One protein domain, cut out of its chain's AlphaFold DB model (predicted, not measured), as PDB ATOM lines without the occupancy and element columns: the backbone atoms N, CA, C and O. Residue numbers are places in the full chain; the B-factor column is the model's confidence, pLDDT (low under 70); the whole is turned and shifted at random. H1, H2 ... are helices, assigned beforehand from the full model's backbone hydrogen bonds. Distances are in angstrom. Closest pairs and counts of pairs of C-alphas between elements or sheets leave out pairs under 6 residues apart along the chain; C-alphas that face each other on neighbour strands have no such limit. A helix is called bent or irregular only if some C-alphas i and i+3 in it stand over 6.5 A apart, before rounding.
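What this domain is: This is residues 219 to 265 of the 766 residues of the protein "Hypothetical protein" of Symbiodinium sp. CCMP2456 (UniProt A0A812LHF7). A long helix, H1, makes one side of a rod, and the rest of the printed part folds back along it: a long loop, residues 236 to 247, makes the turn at one end of the rod, and two shorter helices, H2 and then H3, follow one after the other on the way back. H2 crosses H1 at a steep tilt near its last residues, while H3 runs side by side with its first half, bringing Tyr 265 back near Asp 219. The printed part has 47 residues with three named helices, in the order H1, H2, H3, and no named strand; the class is all helix. It is only just loose, close to compact, with a radius of gyration of the C-alphas of 11.6 A and spans of 37 by 16 by 12 A.

How they stand to each other: H1, residues 219 to 235, touches both other helices. After a long link of 12 residues comes H2, residues 248 to 256, which touches H1 along residues 228 to 235 of H1 alone. Their closest C-alphas are those of Met 232 and Val 252, 6.6 A apart. They run opposite ways at a steep tilt of 49 degrees. A tight link of 3 residues leads to H3, residues 260 to 265, which touches H1 with 11 pairs of C-alphas within 8 A. The closest C-alphas of H1 and H3 are those of Ala 224 and Tyr 265, 5.0 A apart. These two run opposite ways at a shallow tilt of 25 degrees. H2 and H3 are close but not clearly touching: their closest C-alphas, of Leu 256 and Ile 262, are 7.1 A apart. Their lines stand at 72 degrees, only just about perpendicular. In H1 and H2 every O i to N i+4 pair is within hydrogen-bond range; in H3 it is 1 of 2.

Where its parts are: H1 begins at C-alpha 219 (179.210, 129.187, 170.008) and is 24.7 A long from first to last C-alpha, ending at Glu 235. Residues 236 to 247 hold no named element, and C-alpha 243 in this stretch is at (181.677, 167.389, 166.834). H2 runs from Pro 248 to Leu 256 over 12.3 A. H3 runs from Pro 260 to C-alpha 265 at (172.336, 134.882, 167.679). None of the helices is bent.

The domain as a whole: The outline is a rod. The two C-alphas farthest apart are those of Asp 219 and Ala 243, at 38.4 A, while the first and last printed C-alphas are 9.2 A apart. The printed part has no cut. The mean pLDDT of the printed part is 71.6, and 16 residues are under 70: residues 219 to 223, 242 to 244, 257 to 260 and 262 to 265.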
ATOM      1  N   ASP A 219     179.300 129.153 171.482       54.91
ATOM      2  CA  ASP A 219     179.210 129.187 170.008       54.91
ATOM      3  C   ASP A 219     178.261 130.279 169.488       54.91
ATOM      4  O   ASP A 219     178.489 130.834 168.413       54.91
ATOM      5  N   ASN A 220     177.185 130.581 170.222       56.81
ATOM      6  CA  ASN A 220     176.194 131.575 169.805       56.81
ATOM      7  C   ASN A 220     176.606 133.001 170.189       56.81
ATOM      8  O   ASN A 220     176.409 133.915 169.391       56.81
ATOM      9  N   SER A 221     177.252 133.189 171.345       59.03
ATOM     10  CA  SER A 221     177.821 134.489 171.714       59.03
ATOM     11  C   SER A 221     178.961 134.892 170.777       59.03
ATOM     12  O   SER A 221     179.012 136.041 170.358       59.03
ATOM     13  N   LEU A 222     179.812 133.945 170.360       65.81
ATOM     14  CA  LEU A 222     180.877 134.202 169.382       65.81
ATOM     15  C   LEU A 222     180.334 134.579 167.994       65.81
ATOM     16  O   LEU A 222     180.939 135.395 167.301       65.81
ATOM     17  N   LYS A 223     179.196 134.009 167.574       67.25
ATOM     18  CA  LYS A 223     178.535 134.380 166.310       67.25
ATOM     19  C   LYS A 223     177.882 135.758 166.387       67.25
ATOM     20  O   LYS A 223     178.036 136.531 165.448       67.25
ATOM     21  N   ALA A 224     177.218 136.068 167.504       70.62
ATOM     22  CA  ALA A 224     176.657 137.394 167.758       70.62
ATOM     23  C   ALA A 224     177.746 138.474 167.746       70.62
ATOM     24  O   ALA A 224     177.598 139.491 167.077       70.62
ATOM     25  N   ASP A 225     178.854 138.214 168.443       72.44
ATOM     26  CA  ASP A 225     180.000 139.119 168.522       72.44
ATOM     27  C   ASP A 225     180.619 139.325 167.132       72.44
ATOM     28  O   ASP A 225     180.780 140.453 166.674       72.44
ATOM     29  N   ARG A 226     180.858 138.240 166.382       75.94
ATOM     30  CA  ARG A 226     181.378 138.319 165.009       75.94
ATOM     31  C   ARG A 226     180.503 139.174 164.088       75.94
ATOM     32  O   ARG A 226     181.041 140.000 163.355       75.94
ATOM     33  N   GLU A 227     179.191 138.969 164.093       75.81
ATOM     34  CA  GLU A 227     178.266 139.741 163.251       75.81
ATOM     35  C   GLU A 227     178.191 141.209 163.690       75.81
ATOM     36  O   GLU A 227     178.199 142.099 162.839       75.81
ATOM     37  N   ALA A 228     178.241 141.483 164.998       78.94
ATOM     38  CA  ALA A 228     178.319 142.845 165.523       78.94
ATOM     39  C   ALA A 228     179.564 143.591 165.023       78.94
ATOM     40  O   ALA A 228     179.459 144.725 164.555       78.94
ATOM     41  N   TRP A 229     180.731 142.938 165.044       76.44
ATOM     42  CA  TRP A 229     181.973 143.518 164.531       76.44
ATOM     43  C   TRP A 229     181.955 143.740 163.016       76.44
ATOM     44  O   TRP A 229     182.484 144.747 162.549       76.44
ATOM     45  N   LEU A 230     181.340 142.841 162.242       81.31
ATOM     46  CA  LEU A 230     181.234 142.986 160.786       81.31
ATOM     47  C   LEU A 230     180.329 144.156 160.389       81.31
ATOM     48  O   LEU A 230     180.699 144.947 159.520       81.31
ATOM     49  N   ILE A 231     179.180 144.300 161.052       80.12
ATOM     50  CA  ILE A 231     178.265 145.423 160.819       80.12
ATOM     51  C   ILE A 231     178.953 146.734 161.206       80.12
ATOM     52  O   ILE A 231     179.017 147.661 160.397       80.12
ATOM     53  N   MET A 232     179.575 146.776 162.386       78.19
ATOM     54  CA  MET A 232     180.303 147.949 162.864       78.19
ATOM     55  C   MET A 232     181.448 148.353 161.925       78.19
ATOM     56  O   MET A 232     181.616 149.536 161.640       78.19
ATOM     57  N   ALA A 233     182.200 147.386 161.390       78.56
ATOM     58  CA  ALA A 233     183.264 147.644 160.421       78.56
ATOM     59  C   ALA A 233     182.740 148.182 159.077       78.56
ATOM     60  O   ALA A 233     183.453 148.914 158.393       78.56
ATOM     61  N   SER A 234     181.505 147.839 158.695       78.06
ATOM     62  CA  SER A 234     180.872 148.358 157.477       78.06
ATOM     63  C   SER A 234     180.287 149.767 157.647       78.06
ATOM     64  O   SER A 234     180.316 150.566 156.709       78.06
ATOM     65  N   GLU A 235     179.784 150.090 158.841       76.94
ATOM     66  CA  GLU A 235     179.063 151.339 159.118       76.94
ATOM     67  C   GLU A 235     179.990 152.459 159.622       76.94
ATOM     68  O   GLU A 235     179.790 153.635 159.297       76.94
ATOM     69  N   VAL A 236     181.061 152.123 160.355       79.31
ATOM     70  CA  VAL A 236     182.014 153.103 160.896       79.31
ATOM     71  C   VAL A 236     183.121 153.401 159.883       79.31
ATOM     72  O   VAL A 236     184.115 152.690 159.773       79.31
ATOM     73  N   LYS A 237     182.985 154.522 159.165       73.00
ATOM     74  CA  LYS A 237     183.981 154.986 158.177       73.00
ATOM     75  C   LYS A 237     185.141 155.796 158.777       73.00
ATOM     76  O   LYS A 237     186.161 155.980 158.120       73.00
ATOM     77  N   SER A 238     184.994 156.321 159.996       73.00
ATOM     78  CA  SER A 238     186.004 157.145 160.680       73.00
ATOM     79  C   SER A 238     185.902 156.982 162.195       73.00
ATOM     80  O   SER A 238     184.807 156.977 162.748       73.00
ATOM     81  N   LEU A 239     187.052 156.884 162.864       72.06
ATOM     82  CA  LEU A 239     187.171 156.698 164.316       72.06
ATOM     83  C   LEU A 239     187.347 158.014 165.090       72.06
ATOM     84  O   LEU A 239     187.576 158.002 166.298       72.06
ATOM     85  N   LYS A 240     187.291 159.160 164.401       76.94
ATOM     86  CA  LYS A 240     187.440 160.472 165.039       76.94
ATOM     87  C   LYS A 240     186.189 160.808 165.849       76.94
ATOM     88  O   LYS A 240     185.075 160.562 165.392       76.94
ATOM     89  N   VAL A 241     186.394 161.394 167.028       74.56
ATOM     90  CA  VAL A 241     185.318 161.917 167.880       74.56
ATOM     91  C   VAL A 241     184.482 162.897 167.061       74.56
ATOM     92  O   VAL A 241     185.027 163.765 166.374       74.56
ATOM     93  N   THR A 242     183.164 162.717 167.084       68.12
ATOM     94  CA  THR A 242     182.242 163.610 166.375       68.12
ATOM     95  C   THR A 242     182.240 164.998 167.018       68.12
ATOM     96  O   THR A 242     182.659 165.167 168.161       68.12
ATOM     97  N   ALA A 243     181.749 166.019 166.309       69.06
ATOM     98  CA  ALA A 243     181.677 167.389 166.834       69.06
ATOM     99  C   ALA A 243     180.849 167.513 168.137       69.06
ATOM    100  O   ALA A 243     181.005 168.490 168.862       69.06
ATOM    101  N   ALA A 244     180.013 166.514 168.445       69.25
ATOM    102  CA  ALA A 244     179.233 166.397 169.675       69.25
ATOM    103  C   ALA A 244     180.008 165.778 170.862       69.25
ATOM    104  O   ALA A 244     179.451 165.636 171.945       69.25
ATOM    105  N   GLY A 245     181.280 165.401 170.685       73.81
ATOM    106  CA  GLY A 245     182.101 164.789 171.739       73.81
ATOM    107  C   GLY A 245     181.893 163.281 171.920       73.81
ATOM    108  O   GLY A 245     182.529 162.680 172.783       73.81
ATOM    109  N   GLU A 246     181.051 162.651 171.098       70.56
ATOM    110  CA  GLU A 246     180.734 161.226 171.191       70.56
ATOM    111  C   GLU A 246     181.583 160.388 170.228       70.56
ATOM    112  O   GLU A 246     181.859 160.776 169.081       70.56
ATOM    113  N   PHE A 247     182.005 159.214 170.698       76.94
ATOM    114  CA  PHE A 247     182.751 158.256 169.894       76.94
ATOM    115  C   PHE A 247     181.796 157.515 168.940       76.94
ATOM    116  O   PHE A 247     180.851 156.880 169.413       76.94
ATOM    117  N   PRO A 248     182.055 157.509 167.616       75.38
ATOM    118  CA  PRO A 248     181.202 156.830 166.634       75.38
ATOM    119  C   PRO A 248     180.961 155.346 166.939       75.38
ATOM    120  O   PRO A 248     179.873 154.828 166.710       75.38
ATOM    121  N   LEU A 249     181.970 154.668 167.498       70.75
ATOM    122  CA  LEU A 249     181.870 153.266 167.907       70.75
ATOM    123  C   LEU A 249     180.837 153.050 169.015       70.75
ATOM    124  O   LEU A 249     180.165 152.027 169.015       70.75
ATOM    125  N   THR A 250     180.695 153.997 169.944       77.00
ATOM    126  CA  THR A 250     179.741 153.892 171.055       77.00
ATOM    127  C   THR A 250     178.309 154.013 170.550       77.00
ATOM    128  O   THR A 250     177.474 153.192 170.910       77.00
ATOM    129  N   LEU A 251     178.052 154.957 169.637       75.38
ATOM    130  CA  LEU A 251     176.740 155.144 169.010       75.38
ATOM    131  C   LEU A 251     176.303 153.922 168.197       75.38
ATOM    132  O   LEU A 251     175.167 153.465 168.316       75.38
ATOM    133  N   VAL A 252     177.217 153.366 167.397       76.50
ATOM    134  CA  VAL A 252     176.935 152.162 166.607       76.50
ATOM    135  C   VAL A 252     176.751 150.955 167.524       76.50
ATOM    136  O   VAL A 252     175.794 150.211 167.355       76.50
ATOM    137  N   LEU A 253     177.588 150.781 168.550       76.19
ATOM    138  CA  LEU A 253     177.426 149.689 169.512       76.19
ATOM    139  C   LEU A 253     176.090 149.775 170.275       76.19
ATOM    140  O   LEU A 253     175.461 148.744 170.506       76.19
ATOM    141  N   ASP A 254     175.637 150.980 170.631       72.12
ATOM    142  CA  ASP A 254     174.337 151.190 171.275       72.12
ATOM    143  C   ASP A 254     173.167 150.871 170.328       72.12
ATOM    144  O   ASP A 254     172.215 150.211 170.752       72.12
ATOM    145  N   ALA A 255     173.256 151.234 169.044       72.38
ATOM    146  CA  ALA A 255     172.259 150.862 168.033       72.38
ATOM    147  C   ALA A 255     172.212 149.339 167.785       72.38
ATOM    148  O   ALA A 255     171.134 148.743 167.674       72.38
ATOM    149  N   LEU A 256     173.381 148.687 167.779       73.19
ATOM    150  CA  LEU A 256     173.540 147.251 167.534       73.19
ATOM    151  C   LEU A 256     172.956 146.364 168.643       73.19
ATOM    152  O   LEU A 256     172.640 145.202 168.385       73.19
ATOM    153  N   ARG A 257     172.726 146.894 169.854       62.06
ATOM    154  CA  ARG A 257     172.029 146.160 170.934       62.06
ATOM    155  C   ARG A 257     170.618 145.725 170.546       62.06
ATOM    156  O   ARG A 257     170.128 144.723 171.061       62.06
ATOM    157  N   THR A 258     169.974 146.486 169.666       66.25
ATOM    158  CA  THR A 258     168.610 146.229 169.181       66.25
ATOM    159  C   THR A 258     168.568 145.717 167.743       66.25
ATOM    160  O   THR A 258     167.481 145.544 167.193       66.25
ATOM    161  N   ASP A 259     169.729 145.480 167.120       69.31
ATOM    162  CA  ASP A 259     169.793 145.049 165.726       69.31
ATOM    163  C   ASP A 259     169.386 143.570 165.597       69.31
ATOM    164  O   ASP A 259     170.043 142.689 166.168       69.31
ATOM    165  N   PRO A 260     168.339 143.257 164.810       62.94
ATOM    166  CA  PRO A 260     167.790 141.909 164.708       62.94
ATOM    167  C   PRO A 260     168.796 140.889 164.158       62.94
ATOM    168  O   PRO A 260     168.675 139.699 164.449       62.94
ATOM    169  N   ARG A 261     169.812 141.329 163.402       73.44
ATOM    170  CA  ARG A 261     170.875 140.465 162.867       73.44
ATOM    171  C   ARG A 261     171.779 139.936 163.977       73.44
ATOM    172  O   ARG A 261     172.246 138.810 163.878       73.44
ATOM    173  N   ILE A 262     171.980 140.713 165.042       69.81
ATOM    174  CA  ILE A 262     172.798 140.345 166.208       69.81
ATOM    175  C   ILE A 262     171.925 139.666 167.262       69.81
ATOM    176  O   ILE A 262     172.296 138.619 167.797       69.81
ATOM    177  N   THR A 263     170.728 140.210 167.514       64.75
ATOM    178  CA  THR A 263     169.774 139.650 168.477       64.75
ATOM    179  C   THR A 263     169.402 138.210 168.125       64.75
ATOM    180  O   THR A 263     169.293 137.398 169.035       64.75
ATOM    181  N   MET A 264     169.323 137.843 166.837       62.72
ATOM    182  CA  MET A 264     169.078 136.465 166.374       62.72
ATOM    183  C   MET A 264     170.047 135.434 166.971       62.72
ATOM    184  O   MET A 264     169.635 134.339 167.345       62.72
ATOM    185  N   TYR A 265     171.332 135.773 167.089       61.56
ATOM    186  CA  TYR A 265     172.336 134.882 167.679       61.56
ATOM    187  C   TYR A 265     172.295 134.884 169.209       61.56
ATOM    188  O   TYR A 265     172.724 133.920 169.842       61.56
TER     189      TYR A 265